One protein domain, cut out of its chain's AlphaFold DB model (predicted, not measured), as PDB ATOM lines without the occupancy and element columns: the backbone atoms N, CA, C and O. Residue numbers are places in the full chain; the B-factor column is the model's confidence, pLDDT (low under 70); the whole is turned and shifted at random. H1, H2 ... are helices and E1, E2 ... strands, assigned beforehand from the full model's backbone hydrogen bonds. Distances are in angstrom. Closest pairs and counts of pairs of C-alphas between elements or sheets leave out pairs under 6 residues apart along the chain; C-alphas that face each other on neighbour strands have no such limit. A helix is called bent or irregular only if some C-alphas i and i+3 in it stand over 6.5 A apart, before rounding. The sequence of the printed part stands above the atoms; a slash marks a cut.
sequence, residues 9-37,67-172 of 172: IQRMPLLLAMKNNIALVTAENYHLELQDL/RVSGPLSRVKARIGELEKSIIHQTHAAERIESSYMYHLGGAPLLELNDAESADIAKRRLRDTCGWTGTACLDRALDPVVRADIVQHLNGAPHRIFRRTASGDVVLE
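AT A GLANCE: This is residues 9 to 37 and 67 to 172 of the 172 residues of an uncharacterized protein of Daucus carota subsp. sativus (UniProt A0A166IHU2). A small head, the curled sheet E1 to E4 with H3 and H4 packed on it, ends a long arm of two antiparallel helices, H1 and H2. The arm makes the length, and residues 67 to 77 of H2 stick out past H1. The printed part has 135 residues, with four named helices and four strands in the order H1 H2 E1 H3 E2 H4 E3 E4; the mixed sheet runs E1 E2 E3 E4. Its class is mixed, helices and strands; it is loose, radius of gyration of the C-alphas 20.7 A, spanning 75 by 33 by 26 A.

IN THESE COORDINATES: Find E1 at residues 109 to 112, E2 at 134 to 138, E3 at 158 to 163, 16.5 A long, and E4 at 169 to 171, ending at C-alpha 171 (-27.182, 40.152, -12.384). H3 holds residues 115 to 128, 17.9 A, and H4 143 to 153, 15.2 A. H2 runs 57.9 A from C-alpha 67 (-19.830, -29.016, 9.602) to residue 105. H1, residues 14 to 37, was assigned as one helix by its hydrogen bonds but is bent, C-alphas 25 and 28 being 7.0 A apart: H1a is 14 to 25, H1b 28 to 37.

HOW THE PARTS SIT: In the strongly twisted sheet, look for N 136 and O 110, 2.7 A, between parallel E1 and E2; N 159 and O 135, 2.8 A, between parallel E2 and E3; and N 162 and O 170, 2.9 A, in the antiparallel hairpin E3 and E4. E1, H3, E2 and E2, H4, E3 are strand-helix-strand units, parallel neighbours with a helix between, both with right-handed crossovers; H3 and H4 on one face make two layers. H3 and H4 touch, closest C-alphas Ala 115 and Ile 149, 5.0 A. H2 touches H1a, closest C-alphas Ala 93 and Ile 22, 7.0 A, opposite ways. Every O i to N i+4 pair is within hydrogen-bond range in H4, but 7 of 8 in H1a, 5 of 6 in H1b, 34 of 35 in H2 and 7 of 10 in H3.

THE WHOLE: The C-alphas farthest apart, Arg 67 and Glu 172, are 75.2 A apart. Residues 38 to 66 are not printed, a gap of 23.5 A between C-alphas 37 and 67. Of the links that are printed whole, none is long. Look for pLDDT under 70 in 43 residues, among them 9 to 34.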
ATOM      1  N   ILE A   9     -29.601  36.371  -3.577       53.69
ATOM      2  CA  ILE A   9     -28.353  36.335  -4.343       53.69
ATOM      3  C   ILE A   9     -27.220  35.657  -3.547       53.69
ATOM      4  O   ILE A   9     -26.443  34.879  -4.102       53.69
ATOM      5  N   GLN A  10     -27.148  35.867  -2.227       53.56
ATOM      6  CA  GLN A  10     -26.137  35.229  -1.367       53.56
ATOM      7  C   GLN A  10     -26.296  33.703  -1.247       53.56
ATOM      8  O   GLN A  10     -25.349  33.012  -0.871       53.56
ATOM      9  N   ARG A  11     -27.471  33.157  -1.583       53.59
ATOM     10  CA  ARG A  11     -27.767  31.717  -1.512       53.59
ATOM     11  C   ARG A  11     -27.532  30.961  -2.824       53.59
ATOM     12  O   ARG A  11     -27.685  29.744  -2.843       53.59
ATOM     13  N   MET A  12     -27.114  31.644  -3.893       56.00
ATOM     14  CA  MET A  12     -26.857  31.046  -5.216       56.00
ATOM     15  C   MET A  12     -25.848  29.871  -5.235       56.00
ATOM     16  O   MET A  12     -26.136  28.894  -5.928       56.00
ATOM     17  N   PRO A  13     -24.748  29.853  -4.446       54.59
ATOM     18  CA  PRO A  13     -23.732  28.787  -4.522       54.59
ATOM     19  C   PRO A  13     -24.159  27.396  -4.003       54.59
ATOM     20  O   PRO A  13     -23.330  26.486  -3.926       54.59
ATOM     21  N   LEU A  14     -25.421  27.208  -3.602       57.41
ATOM     22  CA  LEU A  14     -25.874  26.014  -2.878       57.41
ATOM     23  C   LEU A  14     -25.761  24.716  -3.697       57.41
ATOM     24  O   LEU A  14     -25.473  23.654  -3.149       57.41
ATOM     25  N   LEU A  15     -25.971  24.792  -5.014       53.69
ATOM     26  CA  LEU A  15     -26.051  23.621  -5.889       53.69
ATOM     27  C   LEU A  15     -24.714  22.878  -6.020       53.69
ATOM     28  O   LEU A  15     -24.681  21.654  -5.888       53.69
ATOM     29  N   LEU A  16     -23.615  23.611  -6.220       53.50
ATOM     30  CA  LEU A  16     -22.290  23.032  -6.453       53.50
ATOM     31  C   LEU A  16     -21.695  22.419  -5.178       53.50
ATOM     32  O   LEU A  16     -21.188  21.298  -5.199       53.50
ATOM     33  N   ALA A  17     -21.814  23.126  -4.050       55.19
ATOM     34  CA  ALA A  17     -21.339  22.637  -2.757       55.19
ATOM     35  C   ALA A  17     -22.076  21.358  -2.312       55.19
ATOM     36  O   ALA A  17     -21.483  20.492  -1.670       55.19
ATOM     37  N   MET A  18     -23.353  21.205  -2.678       55.00
ATOM     38  CA  MET A  18     -24.173  20.060  -2.269       55.00
ATOM     39  C   MET A  18     -24.123  18.881  -3.257       55.00
ATOM     40  O   MET A  18     -24.156  17.739  -2.796       55.00
ATOM     41  N   LYS A  19     -23.937  19.116  -4.571       56.97
ATOM     42  CA  LYS A  19     -23.615  18.068  -5.572       56.97
ATOM     43  C   LYS A  19     -22.385  17.266  -5.142       56.97
ATOM     44  O   LYS A  19     -22.411  16.036  -5.153       56.97
ATOM     45  N   ASN A  20     -21.357  17.967  -4.664       57.88
ATOM     46  CA  ASN A  20     -20.144  17.343  -4.142       57.88
ATOM     47  C   ASN A  20     -20.418  16.488  -2.894       57.88
ATOM     48  O   ASN A  20     -19.856  15.407  -2.784       57.88
ATOM     49  N   ASN A  21     -21.322  16.900  -1.999       56.31
ATOM     50  CA  ASN A  21     -21.669  16.114  -0.808       56.31
ATOM     51  C   ASN A  21     -22.459  14.837  -1.132       56.31
ATOM     52  O   ASN A  21     -22.202  13.800  -0.526       56.31
ATOM     53  N   ILE A  22     -23.396  14.879  -2.088       56.88
ATOM     54  CA  ILE A  22     -24.124  13.677  -2.531       56.88
ATOM     55  C   ILE A  22     -23.149  12.687  -3.173       56.88
ATOM     56  O   ILE A  22     -23.157  11.509  -2.814       56.88
ATOM     57  N   ALA A  23     -22.274  13.167  -4.062       58.84
ATOM     58  CA  ALA A  23     -21.232  12.349  -4.680       58.84
ATOM     59  C   ALA A  23     -20.279  11.737  -3.637       58.84
ATOM     60  O   ALA A  23     -19.955  10.557  -3.723       58.84
ATOM     61  N   LEU A  24     -19.886  12.496  -2.609       56.91
ATOM     62  CA  LEU A  24     -18.977  12.029  -1.557       56.91
ATOM     63  C   LEU A  24     -19.609  10.951  -0.661       56.91
ATOM     64  O   LEU A  24     -18.957   9.969  -0.320       56.91
ATOM     65  N   VAL A  25     -20.898  11.082  -0.331       56.44
ATOM     66  CA  VAL A  25     -21.635  10.075   0.457       56.44
ATOM     67  C   VAL A  25     -21.883   8.791  -0.346       56.44
ATOM     68  O   VAL A  25     -21.936   7.709   0.233       56.44
ATOM     69  N   THR A  26     -22.025   8.897  -1.670       55.22
ATOM     70  CA  THR A  26     -22.397   7.766  -2.537       55.22
ATOM     71  C   THR A  26     -21.220   7.049  -3.188       55.22
ATOM     72  O   THR A  26     -21.335   5.858  -3.439       55.22
ATOM     73  N   ALA A  27     -20.093   7.706  -3.469       54.09
ATOM     74  CA  ALA A  27     -19.054   7.112  -4.311       54.09
ATOM     75  C   ALA A  27     -18.065   6.215  -3.549       54.09
ATOM     76  O   ALA A  27     -17.733   5.132  -4.034       54.09
ATOM     77  N   GLU A  28     -17.590   6.631  -2.371       55.97
ATOM     78  CA  GLU A  28     -16.457   5.953  -1.721       55.97
ATOM     79  C   GLU A  28     -16.867   4.688  -0.952       55.97
ATOM     80  O   GLU A  28     -16.185   3.669  -1.041       55.97
ATOM     81  N   ASN A  29     -18.014   4.695  -0.268       57.41
ATOM     82  CA  ASN A  29     -18.445   3.545   0.541       57.41
ATOM     83  C   ASN A  29     -19.250   2.514  -0.260       57.41
ATOM     84  O   ASN A  29     -19.084   1.309  -0.072       57.41
ATOM     85  N   TYR A  30     -20.064   2.965  -1.216       58.03
ATOM     86  CA  TYR A  30     -20.935   2.084  -1.998       58.03
ATOM     87  C   TYR A  30     -20.147   1.128  -2.905       58.03
ATOM     88  O   TYR A  30     -20.488  -0.049  -3.020       58.03
ATOM     89  N   HIS A  31     -19.067   1.608  -3.533       63.19
ATOM     90  CA  HIS A  31     -18.236   0.774  -4.405       63.19
ATOM     91  C   HIS A  31     -17.494  -0.322  -3.637       63.19
ATOM     92  O   HIS A  31     -17.415  -1.452  -4.125       63.19
ATOM     93  N   LEU A  32     -16.989  -0.003  -2.442       66.81
ATOM     94  CA  LEU A  32     -16.313  -0.964  -1.573       66.81
ATOM     95  C   LEU A  32     -17.299  -2.017  -1.048       66.81
ATOM     96  O   LEU A  32     -17.019  -3.212  -1.134       66.81
ATOM     97  N   GLU A  33     -18.492  -1.607  -0.608       65.56
ATOM     98  CA  GLU A  33     -19.524  -2.538  -0.125       65.56
ATOM     99  C   GLU A  33     -20.074  -3.451  -1.234       65.56
ATOM    100  O   GLU A  33     -20.304  -4.642  -1.005       65.56
ATOM    101  N   LEU A  34     -20.225  -2.941  -2.463       68.56
ATOM    102  CA  LEU A  34     -20.600  -3.752  -3.627       68.56
ATOM    103  C   LEU A  34     -19.522  -4.770  -4.009       68.56
ATOM    104  O   LEU A  34     -19.851  -5.910  -4.361       68.56
ATOM    105  N   GLN A  35     -18.248  -4.379  -3.961       74.56
ATOM    106  CA  GLN A  35     -17.137  -5.296  -4.211       74.56
ATOM    107  C   GLN A  35     -17.098  -6.408  -3.156       74.56
ATOM    108  O   GLN A  35     -17.040  -7.584  -3.524       74.56
ATOM    109  N   ASP A  36     -17.247  -6.067  -1.875       70.88
ATOM    110  CA  ASP A  36     -17.297  -7.034  -0.772       70.88
ATOM    111  C   ASP A  36     -18.483  -7.999  -0.891       70.88
ATOM    112  O   ASP A  36     -18.327  -9.214  -0.711       70.88
ATOM    113  N   LEU A  37     -19.670  -7.501  -1.256       69.25
ATOM    114  CA  LEU A  37     -20.841  -8.342  -1.507       69.25
ATOM    115  C   LEU A  37     -20.591  -9.313  -2.671       69.25
ATOM    116  O   LEU A  37     -20.936 -10.494  -2.586       69.25
ATOM    117  N   ARG A  67     -21.068 -29.773   9.886       63.81
ATOM    118  CA  ARG A  67     -19.830 -29.016   9.602       63.81
ATOM    119  C   ARG A  67     -20.026 -27.909   8.566       63.81
ATOM    120  O   ARG A  67     -19.380 -26.869   8.666       63.81
ATOM    121  N   VAL A  68     -20.926 -28.108   7.607       61.03
ATOM    122  CA  VAL A  68     -21.208 -27.161   6.518       61.03
ATOM    123  C   VAL A  68     -22.280 -26.133   6.910       61.03
ATOM    124  O   VAL A  68     -22.199 -24.968   6.519       61.03
ATOM    125  N   SER A  69     -23.234 -26.519   7.763       66.88
ATOM    126  CA  SER A  69     -24.343 -25.659   8.202       66.88
ATOM    127  C   SER A  69     -23.899 -24.386   8.941       66.88
ATOM    128  O   SER A  69     -24.458 -23.312   8.711       66.88
ATOM    129  N   GLY A  70     -22.870 -24.473   9.791       70.50
ATOM    130  CA  GLY A  70     -22.350 -23.340  10.564       70.50
ATOM    131  C   GLY A  70     -21.706 -22.254   9.688       70.50
ATOM    132  O   GLY A  70     -22.125 -21.096   9.757       70.50
ATOM    133  N   PRO A  71     -20.716 -22.593   8.839       67.75
ATOM    134  CA  PRO A  71     -20.143 -21.676   7.856       67.75
ATOM    135  C   PRO A  71     -21.184 -21.051   6.919       67.75
ATOM    136  O   PRO A  71     -21.195 -19.830   6.783       67.75
ATOM    137  N   LEU A  72     -22.108 -21.839   6.353       68.75
ATOM    138  CA  LEU A  72     -23.174 -21.314   5.485       68.75
ATOM    139  C   LEU A  72     -24.096 -20.337   6.216       68.75
ATOM    140  O   LEU A  72     -24.447 -19.295   5.665       68.75
ATOM    141  N   SER A  73     -24.448 -20.631   7.471       70.12
ATOM    142  CA  SER A  73     -25.252 -19.725   8.295       70.12
ATOM    143  C   SER A  73     -24.527 -18.401   8.554       70.12
ATOM    144  O   SER A  73     -25.148 -17.344   8.463       70.12
ATOM    145  N   ARG A  74     -23.208 -18.433   8.801       71.44
ATOM    146  CA  ARG A  74     -22.385 -17.221   8.972       71.44
ATOM    147  C   ARG A  74     -22.288 -16.391   7.695       71.44
ATOM    148  O   ARG A  74     -22.452 -15.178   7.759       71.44
ATOM    149  N   VAL A  75     -22.069 -17.021   6.538       67.44
ATOM    150  CA  VAL A  75     -22.009 -16.290   5.262       67.44
ATOM    151  C   VAL A  75     -23.376 -15.701   4.909       67.44
ATOM    152  O   VAL A  75     -23.455 -14.538   4.524       67.44
ATOM    153  N   LYS A  76     -24.469 -16.446   5.117       70.75
ATOM    154  CA  LYS A  76     -25.833 -15.933   4.920       70.75
ATOM    155  C   LYS A  76     -26.137 -14.747   5.842       70.75
ATOM    156  O   LYS A  76     -26.729 -13.772   5.389       70.75
ATOM    157  N   ALA A  77     -25.714 -14.808   7.107       71.81
ATOM    158  CA  ALA A  77     -25.843 -13.688   8.037       71.81
ATOM    159  C   ALA A  77     -25.057 -12.461   7.550       71.81
ATOM    160  O   ALA A  77     -25.620 -11.371   7.490       71.81
ATOM    161  N   ARG A  78     -23.806 -12.650   7.105       70.69
ATOM    162  CA  ARG A  78     -22.966 -11.568   6.577       70.69
ATOM    163  C   ARG A  78     -23.538 -10.929   5.310       70.69
ATOM    164  O   ARG A  78     -23.526  -9.709   5.196       70.69
ATOM    165  N   ILE A  79     -24.075 -11.727   4.384       70.62
ATOM    166  CA  ILE A  79     -24.792 -11.213   3.206       70.62
ATOM    167  C   ILE A  79     -25.979 -10.354   3.654       70.62
ATOM    168  O   ILE A  79     -26.123  -9.233   3.182       70.62
ATOM    169  N   GLY A  80     -26.776 -10.837   4.611       70.88
ATOM    170  CA  GLY A  80     -27.913 -10.079   5.137       70.88
ATOM    171  C   GLY A  80     -27.520  -8.770   5.834       70.88
ATOM    172  O   GLY A  80     -28.262  -7.795   5.759       70.88
ATOM    173  N   GLU A  81     -26.366  -8.714   6.503       76.06
ATOM    174  CA  GLU A  81     -25.817  -7.472   7.071       76.06
ATOM    175  C   GLU A  81     -25.399  -6.477   5.985       76.06
ATOM    176  O   GLU A  81     -25.766  -5.306   6.061       76.06
ATOM    177  N   LEU A  82     -24.670  -6.943   4.965       69.38
ATOM    178  CA  LEU A  82     -24.224  -6.108   3.847       69.38
ATOM    179  C   LEU A  82     -25.413  -5.568   3.043       69.38
ATOM    180  O   LEU A  82     -25.462  -4.381   2.739       69.38
ATOM    181  N   GLU A  83     -26.417  -6.401   2.767       72.50
ATOM    182  CA  GLU A  83     -27.646  -5.973   2.089       72.50
ATOM    183  C   GLU A  83     -28.400  -4.909   2.904       72.50
ATOM    184  O   GLU A  83     -28.861  -3.916   2.343       72.50
ATOM    185  N   LYS A  84     -28.467  -5.052   4.236       75.31
ATOM    186  CA  LYS A  84     -29.051  -4.024   5.116       75.31
ATOM    187  C   LYS A  84     -28.253  -2.721   5.117       75.31
ATOM    188  O   LYS A  84     -28.880  -1.661   5.153       75.31
ATOM    189  N   SER A  85     -26.919  -2.800   5.098       74.19
ATOM    190  CA  SER A  85     -26.023  -1.635   5.019       74.19
ATOM    191  C   SER A  85     -26.279  -0.843   3.741       74.19
ATOM    192  O   SER A  85     -26.601   0.342   3.810       74.19
ATOM    193  N   ILE A  86     -26.274  -1.533   2.596       72.56
ATOM    194  CA  ILE A  86     -26.539  -0.943   1.282       72.56
ATOM    195  C   ILE A  86     -27.904  -0.248   1.274       72.56
ATOM    196  O   ILE A  86     -27.988   0.928   0.936       72.56
ATOM    197  N   ILE A  87     -28.962  -0.932   1.726       75.81
ATOM    198  CA  ILE A  87     -30.315  -0.356   1.790       75.81
ATOM    199  C   ILE A  87     -30.348   0.901   2.676       75.81
ATOM    200  O   ILE A  87     -30.963   1.901   2.308       75.81
ATOM    201  N   HIS A  88     -29.676   0.886   3.832       75.06
ATOM    202  CA  HIS A  88     -29.607   2.058   4.712       75.06
ATOM    203  C   HIS A  88     -28.884   3.237   4.056       75.06
ATOM    204  O   HIS A  88     -29.345   4.373   4.182       75.06
ATOM    205  N   GLN A  89     -27.782   2.986   3.350       69.81
ATOM    206  CA  GLN A  89     -27.044   4.024   2.631       69.81
ATOM    207  C   GLN A  89     -27.859   4.597   1.474       69.81
ATOM    208  O   GLN A  89     -27.919   5.818   1.327       69.81
ATOM    209  N   THR A  90     -28.553   3.748   0.713       72.88
ATOM    210  CA  THR A  90     -29.465   4.187  -0.349       72.88
ATOM    211  C   THR A  90     -30.570   5.075   0.218       72.88
ATOM    212  O   THR A  90     -30.744   6.192  -0.256       72.88
ATOM    213  N   HIS A  91     -31.242   4.666   1.298       72.94
ATOM    214  CA  HIS A  91     -32.267   5.503   1.932       72.94
ATOM    215  C   HIS A  91     -31.716   6.812   2.509       72.94
ATOM    216  O   HIS A  91     -32.394   7.840   2.481       72.94
ATOM    217  N   ALA A  92     -30.496   6.808   3.049       69.31
ATOM    218  CA  ALA A  92     -29.847   8.034   3.506       69.31
ATOM    219  C   ALA A  92     -29.582   8.993   2.334       69.31
ATOM    220  O   ALA A  92     -29.892  10.181   2.445       69.31
ATOM    221  N   ALA A  93     -29.086   8.478   1.206       66.50
ATOM    222  CA  ALA A  93     -28.876   9.250  -0.013       66.50
ATOM    223  C   ALA A  93     -30.199   9.797  -0.575       66.50
ATOM    224  O   ALA A  93     -30.298  10.996  -0.824       66.50
ATOM    225  N   GLU A  94     -31.242   8.968  -0.670       68.81
ATOM    226  CA  GLU A  94     -32.584   9.370  -1.120       68.81
ATOM    227  C   GLU A  94     -33.188  10.474  -0.243       68.81
ATOM    228  O   GLU A  94     -33.833  11.397  -0.743       68.81
ATOM    229  N   ARG A  95     -32.978  10.418   1.079       70.56
ATOM    230  CA  ARG A  95     -33.429  11.474   1.999       70.56
ATOM    231  C   ARG A  95     -32.703  12.791   1.759       70.56
ATOM    232  O   ARG A  95     -33.339  13.845   1.802       70.56
ATOM    233  N   ILE A  96     -31.392  12.737   1.529       66.69
ATOM    234  CA  ILE A  96     -30.589  13.920   1.200       66.69
ATOM    235  C   ILE A  96     -31.060  14.497  -0.137       66.69
ATOM    236  O   ILE A  96     -31.323  15.695  -0.214       66.69
ATOM    237  N   GLU A  97     -31.248  13.651  -1.152       68.94
ATOM    238  CA  GLU A  97     -31.746  14.042  -2.472       68.94
ATOM    239  C   GLU A  97     -33.153  14.651  -2.395       68.94
ATOM    240  O   GLU A  97     -33.404  15.703  -2.977       68.94
ATOM    241  N   SER A  98     -34.061  14.055  -1.622       69.69
ATOM    242  CA  SER A  98     -35.427  14.564  -1.451       69.69
ATOM    243  C   SER A  98     -35.447  15.924  -0.752       69.69
ATOM    244  O   SER A  98     -36.130  16.844  -1.200       69.69
ATOM    245  N   SER A  99     -34.670  16.073   0.328       68.00
ATOM    246  CA  SER A  99     -34.509  17.352   1.032       68.00
ATOM    247  C   SER A  99     -33.933  18.426   0.103       68.00
ATOM    248  O   SER A  99     -34.407  19.560   0.057       68.00
ATOM    249  N   TYR A 100     -32.946  18.043  -0.703       71.19
ATOM    250  CA  TYR A 100     -32.334  18.903  -1.702       71.19
ATOM    251  C   TYR A 100     -33.341  19.358  -2.764       71.19
ATOM    252  O   TYR A 100     -33.527  20.558  -2.945       71.19
ATOM    253  N   MET A 101     -34.059  18.431  -3.400       73.00
ATOM    254  CA  MET A 101     -35.073  18.750  -4.411       73.00
ATOM    255  C   MET A 101     -36.180  19.655  -3.860       73.00
ATOM    256  O   MET A 101     -36.617  20.574  -4.553       73.00
ATOM    257  N   TYR A 102     -36.581  19.455  -2.601       72.69
ATOM    258  CA  TYR A 102     -37.519  20.340  -1.912       72.69
ATOM    259  C   TYR A 102     -36.983  21.776  -1.801       72.69
ATOM    260  O   TYR A 102     -37.683  22.728  -2.151       72.69
ATOM    261  N   HIS A 103     -35.730  21.950  -1.370       72.25
ATOM    262  CA  HIS A 103     -35.113  23.274  -1.269       72.25
ATOM    263  C   HIS A 103     -34.934  23.952  -2.631       72.25
ATOM    264  O   HIS A 103     -35.151  25.158  -2.743       72.25
ATOM    265  N   LEU A 104     -34.589  23.191  -3.671       75.81
ATOM    266  CA  LEU A 104     -34.442  23.736  -5.019       75.81
ATOM    267  C   LEU A 104     -35.770  24.136  -5.652       75.81
ATOM    268  O   LEU A 104     -35.840  25.176  -6.302       75.81
ATOM    269  N   GLY A 105     -36.829  23.354  -5.436       74.94
ATOM    270  CA  GLY A 105     -38.166  23.681  -5.931       74.94
ATOM    271  C   GLY A 105     -38.705  25.003  -5.375       74.94
ATOM    272  O   GLY A 105     -39.497  25.666  -6.038       74.94
ATOM    273  N   GLY A 106     -38.244  25.419  -4.190       73.56
ATOM    274  CA  GLY A 106     -38.573  26.716  -3.593       73.56
ATOM    275  C   GLY A 106     -37.605  27.855  -3.936       73.56
ATOM    276  O   GLY A 106     -37.865  28.994  -3.553       73.56
ATOM    277  N   ALA A 107     -36.487  27.584  -4.615       77.38
ATOM    278  CA  ALA A 107     -35.453  28.586  -4.848       77.38
ATOM    279  C   ALA A 107     -35.849  29.547  -5.986       77.38
ATOM    280  O   ALA A 107     -36.175  29.094  -7.084       77.38
ATOM    281  N   PRO A 108     -35.782  30.875  -5.791       79.00
ATOM    282  CA  PRO A 108     -36.097  31.828  -6.855       79.00
ATOM    283  C   PRO A 108     -35.030  31.857  -7.959       79.00
ATOM    284  O   PRO A 108     -35.357  32.107  -9.122       79.00
ATOM    285  N   LEU A 109     -33.769  31.590  -7.604       82.94
ATOM    286  CA  LEU A 109     -32.607  31.620  -8.490       82.94
ATOM    287  C   LEU A 109     -31.764  30.357  -8.290       82.94
ATOM    288  O   LEU A 109     -31.505  29.973  -7.150       82.94
ATOM    289  N   LEU A 110     -31.313  29.741  -9.386       85.31
ATOM    290  CA  LEU A 110     -30.446  28.559  -9.360       85.31
ATOM    291  C   LEU A 110     -29.201  28.784 -10.209       85.31
ATOM    292  O   LEU A 110     -29.307  28.987 -11.414       85.31
ATOM    293  N   GLU A 111     -28.028  28.724  -9.588       86.19
ATOM    294  CA  GLU A 111     -26.754  28.796 -10.298       86.19
ATOM    295  C   GLU A 111     -26.443  27.474 -11.006       86.19
ATOM    296  O   GLU A 111     -26.399  26.420 -10.373       86.19
ATOM    297  N   LEU A 112     -26.216  27.537 -12.317       87.31
ATOM    298  CA  LEU A 112     -25.888  26.384 -13.149       87.31
ATOM    299  C   LEU A 112     -24.468  26.516 -13.684       87.31
ATOM    300  O   LEU A 112     -24.079  27.571 -14.189       87.31
ATOM    301  N   ASN A 113     -23.714  25.430 -13.597       85.25
ATOM    302  CA  ASN A 113     -22.284  25.404 -13.889       85.25
ATOM    303  C   ASN A 113     -21.891  24.331 -14.917       85.25
ATOM    304  O   ASN A 113     -20.766  24.354 -15.410       85.25
ATOM    305  N   ASP A 114     -22.793  23.400 -15.239       84.88
ATOM    306  CA  ASP A 114     -22.562  22.296 -16.172       84.88
ATOM    307  C   ASP A 114     -23.877  21.787 -16.802       84.88
ATOM    308  O   ASP A 114     -24.979  22.170 -16.399       84.88
ATOM    309  N   ALA A 115     -23.777  20.920 -17.812       83.75
ATOM    310  CA  ALA A 115     -24.944  20.356 -18.496       83.75
ATOM    311  C   ALA A 115     -25.839  19.511 -17.568       83.75
ATOM    312  O   ALA A 115     -27.059  19.500 -17.720       83.75
ATOM    313  N   GLU A 116     -25.257  18.833 -16.575       81.81
ATOM    314  CA  GLU A 116     -26.007  17.998 -15.631       81.81
ATOM    315  C   GLU A 116     -26.909  18.836 -14.717       81.81
ATOM    316  O   GLU A 116     -28.084  18.519 -14.536       81.81
ATOM    317  N   SER A 117     -26.388  19.933 -14.164       83.69
ATOM    318  CA  SER A 117     -27.167  20.881 -13.362       83.69
ATOM    319  C   SER A 117     -28.281  21.527 -14.191       83.69
ATOM    320  O   SER A 117     -29.392  21.712 -13.686       83.69
ATOM    321  N   ALA A 118     -28.035  21.782 -15.480       86.81
ATOM    322  CA  ALA A 118     -29.055  22.238 -16.421       86.81
ATOM    323  C   ALA A 118     -30.169  21.204 -16.640       86.81
ATOM    324  O   ALA A 118     -31.352  21.560 -16.645       86.81
ATOM    325  N   ASP A 119     -29.812  19.924 -16.780       85.94
ATOM    326  CA  ASP A 119     -30.779  18.839 -16.950       85.94
ATOM    327  C   ASP A 119     -31.640  18.641 -15.696       85.94
ATOM    328  O   ASP A 119     -32.860  18.500 -15.800       85.94
ATOM    329  N   ILE A 120     -31.043  18.728 -14.500       83.81
ATOM    330  CA  ILE A 120     -31.776  18.684 -13.224       83.81
ATOM    331  C   ILE A 120     -32.754  19.861 -13.125       83.81
ATOM    332  O   ILE A 120     -33.941  19.654 -12.850       83.81
ATOM    333  N   ALA A 121     -32.284  21.086 -13.381       84.25
ATOM    334  CA  ALA A 121     -33.112  22.286 -13.299       84.25
ATOM    335  C   ALA A 121     -34.303  22.241 -14.266       84.25
ATOM    336  O   ALA A 121     -35.421  22.621 -13.912       84.25
ATOM    337  N   LYS A 122     -34.092  21.726 -15.477       85.62
ATOM    338  CA  LYS A 122     -35.160  21.584 -16.462       85.62
ATOM    339  C   LYS A 122     -36.047  20.369 -16.196       85.62
ATOM    340  O   LYS A 122     -37.214  20.537 -15.863       85.62
ATOM    341  N   ARG A 123     -35.521  19.148 -16.334       84.00
ATOM    342  CA  ARG A 123     -36.346  17.929 -16.338       84.00
ATOM    343  C   ARG A 123     -36.971  17.662 -14.978       84.00
ATOM    344  O   ARG A 123     -38.145  17.310 -14.885       84.00
ATOM    345  N   ARG A 124     -36.184  17.799 -13.910       80.56
ATOM    346  CA  ARG A 124     -36.647  17.427 -12.572       80.56
ATOM    347  C   ARG A 124     -37.383  18.577 -11.897       80.56
ATOM    348  O   ARG A 124     -38.491  18.377 -11.424       80.56
ATOM    349  N   LEU A 125     -36.824  19.785 -11.882       83.19
ATOM    350  CA  LEU A 125     -37.466  20.892 -11.165       83.19
ATOM    351  C   LEU A 125     -38.589  21.541 -11.971       83.19
ATOM    352  O   LEU A 125     -39.707  21.652 -11.472       83.19
ATOM    353  N   ARG A 126     -38.324  21.968 -13.208       84.69
ATOM    354  CA  ARG A 126     -39.324  22.685 -14.008       84.69
ATOM    355  C   ARG A 126     -40.418  21.761 -14.531       84.69
ATOM    356  O   ARG A 126     -41.590  22.008 -14.264       84.69
ATOM    357  N   ASP A 127     -40.036  20.706 -15.247       84.75
ATOM    358  CA  ASP A 127     -40.993  19.863 -15.968       84.75
ATOM    359  C   ASP A 127     -41.773  18.937 -15.018       84.75
ATOM    360  O   ASP A 127     -42.959  18.702 -15.233       84.75
ATOM    361  N   THR A 128     -41.133  18.440 -13.948       81.44
ATOM    362  CA  THR A 128     -41.778  17.509 -13.000       81.44
ATOM    363  C   THR A 128     -42.364  18.221 -11.779       81.44
ATOM    364  O   THR A 128     -43.484  17.916 -11.374       81.44
ATOM    365  N   CYS A 129     -41.633  19.165 -11.178       78.12
ATOM    366  CA  CYS A 129     -42.048  19.821  -9.930       78.12
ATOM    367  C   CYS A 129     -42.694  21.204 -10.126       78.12
ATOM    368  O   CYS A 129     -43.089  21.826  -9.142       78.12
ATOM    369  N   GLY A 130     -42.812  21.696 -11.364       83.19
ATOM    370  CA  GLY A 130     -43.438  22.986 -11.662       83.19
ATOM    371  C   GLY A 130     -42.634  24.198 -11.190       83.19
ATOM    372  O   GLY A 130     -43.209  25.260 -10.966       83.19
ATOM    373  N   TRP A 131     -41.318  24.062 -11.018       86.00
ATOM    374  CA  TRP A 131     -40.451  25.163 -10.604       86.00
ATOM    375  C   TRP A 131     -40.502  26.337 -11.597       86.00
ATOM    376  O   TRP A 131     -40.338  26.159 -12.805       86.00
ATOM    377  N   THR A 132     -40.698  27.552 -11.078       84.19
ATOM    378  CA  THR A 132     -40.836  28.788 -11.872       84.19
ATOM    379  C   THR A 132     -39.706  29.794 -11.647       84.19
ATOM    380  O   THR A 132     -39.840  30.958 -12.030       84.19
ATOM    381  N   GLY A 133     -38.624  29.389 -10.978       83.25
ATOM    382  CA  GLY A 133     -37.466  30.251 -10.753       83.25
ATOM    383  C   GLY A 133     -36.659  30.514 -12.027       83.25
ATOM    384  O   GLY A 133     -37.020  30.105 -13.133       83.25
ATOM    385  N   THR A 134     -35.558  31.248 -11.874       87.44
ATOM    386  CA  THR A 134     -34.671  31.624 -12.984       87.44
ATOM    387  C   THR A 134     -33.322  30.927 -12.852       87.44
ATOM    388  O   THR A 134     -32.698  30.958 -11.793       87.44
ATOM    389  N   ALA A 135     -32.854  30.315 -13.939       88.75
ATOM    390  CA  ALA A 135     -31.500  29.780 -14.012       88.75
ATOM    391  C   ALA A 135     -30.476  30.918 -14.131       88.75
ATOM    392  O   ALA A 135     -30.685  31.897 -14.845       88.75
ATOM    393  N   CYS A 136     -29.345  30.802 -13.457       89.06
ATOM    394  CA  CYS A 136     -28.318  31.830 -13.409       89.06
ATOM    395  C   CYS A 136     -26.980  31.234 -13.824       89.06
ATOM    396  O   CYS A 136     -26.560  30.217 -13.281       89.06
ATOM    397  N   LEU A 137     -26.315  31.860 -14.789       89.44
ATOM    398  CA  LEU A 137     -25.049  31.383 -15.337       89.44
ATOM    399  C   LEU A 137     -23.958  32.411 -15.058       89.44
ATOM    400  O   LEU A 137     -24.144  33.596 -15.342       89.44
ATOM    401  N   ASP A 138     -22.817  31.962 -14.543       87.31
ATOM    402  CA  ASP A 138     -21.676  32.850 -14.338       87.31
ATOM    403  C   ASP A 138     -21.122  33.299 -15.700       87.31
ATOM    404  O   ASP A 138     -20.891  32.506 -16.621       87.31
ATOM    405  N   ARG A 139     -20.886  34.599 -15.845       87.81
ATOM    406  CA  ARG A 139     -20.251  35.208 -17.010       87.81
ATOM    407  C   ARG A 139     -18.849  34.649 -17.245       87.81
ATOM    408  O   ARG A 139     -18.426  34.583 -18.400       87.81
ATOM    409  N   ALA A 140     -18.159  34.246 -16.178       87.12
ATOM    410  CA  ALA A 140     -16.829  33.653 -16.230       87.12
ATOM    411  C   ALA A 140     -16.816  32.192 -16.718       87.12
ATOM    412  O   ALA A 140     -15.735  31.678 -17.000       87.12
ATOM    413  N   LEU A 141     -17.975  31.526 -16.848       88.19
ATOM    414  CA  LEU A 141     -18.037  30.186 -17.437       88.19
ATOM    415  C   LEU A 141     -17.521  30.198 -18.876       88.19
ATOM    416  O   LEU A 141     -17.769  31.141 -19.640       88.19
ATOM    417  N   ASP A 142     -16.850  29.104 -19.240       91.25
ATOM    418  CA  ASP A 142     -16.405  28.859 -20.605       91.25
ATOM    419  C   ASP A 142     -17.585  29.057 -21.584       91.25
ATOM    420  O   ASP A 142     -18.676  28.518 -21.351       91.25
ATOM    421  N   PRO A 143     -17.419  29.844 -22.665       91.62
ATOM    422  CA  PRO A 143     -18.503  30.126 -23.601       91.62
ATOM    423  C   PRO A 143     -19.141  28.879 -24.223       91.62
ATOM    424  O   PRO A 143     -20.344  28.900 -24.484       91.62
ATOM    425  N   VAL A 144     -18.366  27.814 -24.448       93.00
ATOM    426  CA  VAL A 144     -18.847  26.536 -24.988       93.00
ATOM    427  C   VAL A 144     -19.735  25.842 -23.961       93.00
ATOM    428  O   VAL A 144     -20.857  25.463 -24.286       93.00
ATOM    429  N   VAL A 145     -19.282  25.757 -22.708       90.31
ATOM    430  CA  VAL A 145     -20.069  25.175 -21.605       90.31
ATOM    431  C   VAL A 145     -21.359  25.962 -21.391       90.31
ATOM    432  O   VAL A 145     -22.435  25.388 -21.257       90.31
ATOM    433  N   ARG A 146     -21.285  27.295 -21.421       92.31
ATOM    434  CA  ARG A 146     -22.465  28.154 -21.281       92.31
ATOM    435  C   ARG A 146     -23.472  27.936 -22.412       92.31
ATOM    436  O   ARG A 146     -24.671  27.887 -22.145       92.31
ATOM    437  N   ALA A 147     -23.008  27.816 -23.655       91.00
ATOM    438  CA  ALA A 147     -23.879  27.529 -24.792       91.00
ATOM    439  C   ALA A 147     -24.574  26.166 -24.637       91.00
ATOM    440  O   ALA A 147     -25.779  26.070 -24.870       91.00
ATOM    441  N   ASP A 148     -23.842  25.154 -24.169       93.12
ATOM    442  CA  ASP A 148     -24.378  23.816 -23.912       93.12
ATOM    443  C   ASP A 148     -25.454  23.818 -22.810       93.12
ATOM    444  O   ASP A 148     -26.541  23.264 -22.988       93.12
ATOM    445  N   ILE A 149     -25.226  24.541 -21.707       92.12
ATOM    446  CA  ILE A 149     -26.229  24.739 -20.647       92.12
ATOM    447  C   ILE A 149     -27.497  25.391 -21.212       92.12
ATOM    448  O   ILE A 149     -28.607  24.920 -20.962       92.12
ATOM    449  N   VAL A 150     -27.356  26.471 -21.988       91.62
ATOM    450  CA  VAL A 150     -28.503  27.188 -22.576       91.62
ATOM    451  C   VAL A 150     -29.291  26.286 -23.529       91.62
ATOM    452  O   VAL A 150     -30.526  26.306 -23.516       91.62
ATOM    453  N   GLN A 151     -28.601  25.456 -24.313       92.44
ATOM    454  CA  GLN A 151     -29.236  24.456 -25.167       92.44
ATOM    455  C   GLN A 151     -30.029  23.436 -24.338       92.44
ATOM    456  O   GLN A 151     -31.196  23.170 -24.645       92.44
ATOM    457  N   HIS A 152     -29.443  22.912 -23.257       89.94
ATOM    458  CA  HIS A 152     -30.116  21.974 -22.359       89.94
ATOM    459  C   HIS A 152     -31.370  22.589 -21.735       89.94
ATOM    460  O   HIS A 152     -32.433  21.960 -21.762       89.94
ATOM    461  N   LEU A 153     -31.291  23.844 -21.280       88.88
ATOM    462  CA  LEU A 153     -32.411  24.604 -20.718       88.88
ATOM    463  C   LEU A 153     -33.582  24.798 -21.696       88.88
ATOM    464  O   LEU A 153     -34.715  24.959 -21.242       88.88
ATOM    465  N   ASN A 154     -33.344  24.744 -23.013       87.31
ATOM    466  CA  ASN A 154     -34.370  24.746 -24.067       87.31
ATOM    467  C   ASN A 154     -35.460  25.818 -23.871       87.31
ATOM    468  O   ASN A 154     -36.651  25.515 -23.762       87.31
ATOM    469  N   GLY A 155     -35.046  27.079 -23.754       81.81
ATOM    470  CA  GLY A 155     -35.968  28.206 -23.570       81.81
ATOM    471  C   GLY A 155     -36.469  28.404 -22.136       81.81
ATOM    472  O   GLY A 155     -37.391  29.191 -21.917       81.81
ATOM    473  N   ALA A 156     -35.891  27.723 -21.141       84.88
ATOM    474  CA  ALA A 156     -36.108  28.096 -19.746       84.88
ATOM    475  C   ALA A 156     -35.563  29.501 -19.434       84.88
ATOM    476  O   ALA A 156     -34.520  29.886 -19.982       84.88
ATOM    477  N   PRO A 157     -36.254  30.272 -18.566       86.12
ATOM    478  CA  PRO A 157     -35.786  31.581 -18.140       86.12
ATOM    479  C   PRO A 157     -34.394  31.472 -17.535       86.12
ATOM    480  O   PRO A 157     -34.175  30.710 -16.589       86.12
ATOM    481  N   HIS A 158     -33.465  32.253 -18.073       90.25
ATOM    482  CA  HIS A 158     -32.117  32.321 -17.548       90.25
ATOM    483  C   HIS A 158     -31.568  33.744 -17.574       90.25
ATOM    484  O   HIS A 158     -32.042  34.597 -18.327       90.25
ATOM    485  N   ARG A 159     -30.572  33.993 -16.727       90.31
ATOM    486  CA  ARG A 159     -29.828  35.250 -16.635       90.31
ATOM    487  C   ARG A 159     -28.343  34.980 -16.505       90.31
ATOM    488  O   ARG A 159     -27.937  33.954 -15.963       90.31
ATOM    489  N   ILE A 160     -27.548  35.925 -16.978       89.50
ATOM    490  CA  ILE A 160     -26.105  35.915 -16.775       89.50
ATOM    491  C   ILE A 160     -25.815  36.782 -15.552       89.50
ATOM    492  O   ILE A 160     -26.443  37.820 -15.356       89.50
ATOM    493  N   PHE A 161     -24.895  36.345 -14.705       87.56
ATOM    494  CA  PHE A 161     -24.390  37.159 -13.607       87.56
ATOM    495  C   PHE A 161     -22.874  37.233 -13.671       87.56
ATOM    496  O   PHE A 161     -22.226  36.368 -14.250       87.56
ATOM    497  N   ARG A 162     -22.290  38.244 -13.042       87.75
ATOM    498  CA  ARG A 162     -20.843  38.328 -12.829       87.75
ATOM    499  C   ARG A 162     -20.536  38.420 -11.344       87.75
ATOM    500  O   ARG A 162     -21.276  39.067 -10.599       87.75
ATOM    501  N   ARG A 163     -19.425  37.817 -10.923       81.25
ATOM    502  CA  ARG A 163     -18.864  38.009  -9.580       81.25
ATOM    503  C   ARG A 163     -17.885  39.180  -9.591       81.25
ATOM    504  O   ARG A 163     -17.041  39.284 -10.481       81.25
ATOM    505  N   THR A 164     -18.017  40.096  -8.640       81.25
ATOM    506  CA  THR A 164     -17.076  41.206  -8.448       81.25
ATOM    507  C   THR A 164     -15.806  40.716  -7.746       81.25
ATOM    508  O   THR A 164     -15.769  39.625  -7.181       81.25
ATOM    509  N   ALA A 165     -14.757  41.545  -7.731       76.06
ATOM    510  CA  ALA A 165     -13.520  41.242  -7.005       76.06
ATOM    511  C   ALA A 165     -13.724  41.101  -5.479       76.06
ATOM    512  O   ALA A 165     -12.924  40.450  -4.817       76.06
ATOM    513  N   SER A 166     -14.795  41.688  -4.930       76.50
ATOM    514  CA  SER A 166     -15.219  41.528  -3.532       76.50
ATOM    515  C   SER A 166     -16.026  40.248  -3.276       76.50
ATOM    516  O   SER A 166     -16.314  39.946  -2.122       76.50
ATOM    517  N   GLY A 167     -16.374  39.485  -4.319       67.88
ATOM    518  CA  GLY A 167     -17.193  38.274  -4.226       67.88
ATOM    519  C   GLY A 167     -18.702  38.509  -4.353       67.88
ATOM    520  O   GLY A 167     -19.465  37.543  -4.297       67.88
ATOM    521  N   ASP A 168     -19.141  39.751  -4.566       72.81
ATOM    522  CA  ASP A 168     -20.555  40.084  -4.748       72.81
ATOM    523  C   ASP A 168     -21.056  39.613  -6.116       72.81
ATOM    524  O   ASP A 168     -20.344  39.688  -7.120       72.81
ATOM    525  N   VAL A 169     -22.303  39.150  -6.177       74.19
ATOM    526  CA  VAL A 169     -22.936  38.712  -7.426       74.19
ATOM    527  C   VAL A 169     -23.820  39.825  -7.977       74.19
ATOM    528  O   VAL A 169     -24.683  40.359  -7.283       74.19
ATOM    529  N   VAL A 170     -23.615  40.159  -9.251       78.62
ATOM    530  CA  VAL A 170     -24.382  41.175  -9.978       78.62
ATOM    531  C   VAL A 170     -25.057  40.522 -11.177       78.62
ATOM    532  O   VAL A 170     -24.374  39.954 -12.029       78.62
ATOM    533  N   LEU A 171     -26.389  40.605 -11.238       77.31
ATOM    534  CA  LEU A 171     -27.182  40.152 -12.384       77.31
ATOM    535  C   LEU A 171     -27.040  41.146 -13.544       77.31
ATOM    536  O   LEU A 171     -27.119  42.356 -13.324       77.31
ATOM    537  N   GLU A 172     -26.844  40.628 -14.755       75.19
ATOM    538  CA  GLU A 172     -26.786  41.397 -16.007       75.19
ATOM    539  C   GLU A 172     -28.108  41.343 -16.781       75.19
ATOM    540  O   GLU A 172     -28.799  40.293 -16.742       75.19
TER     541      GLU A 172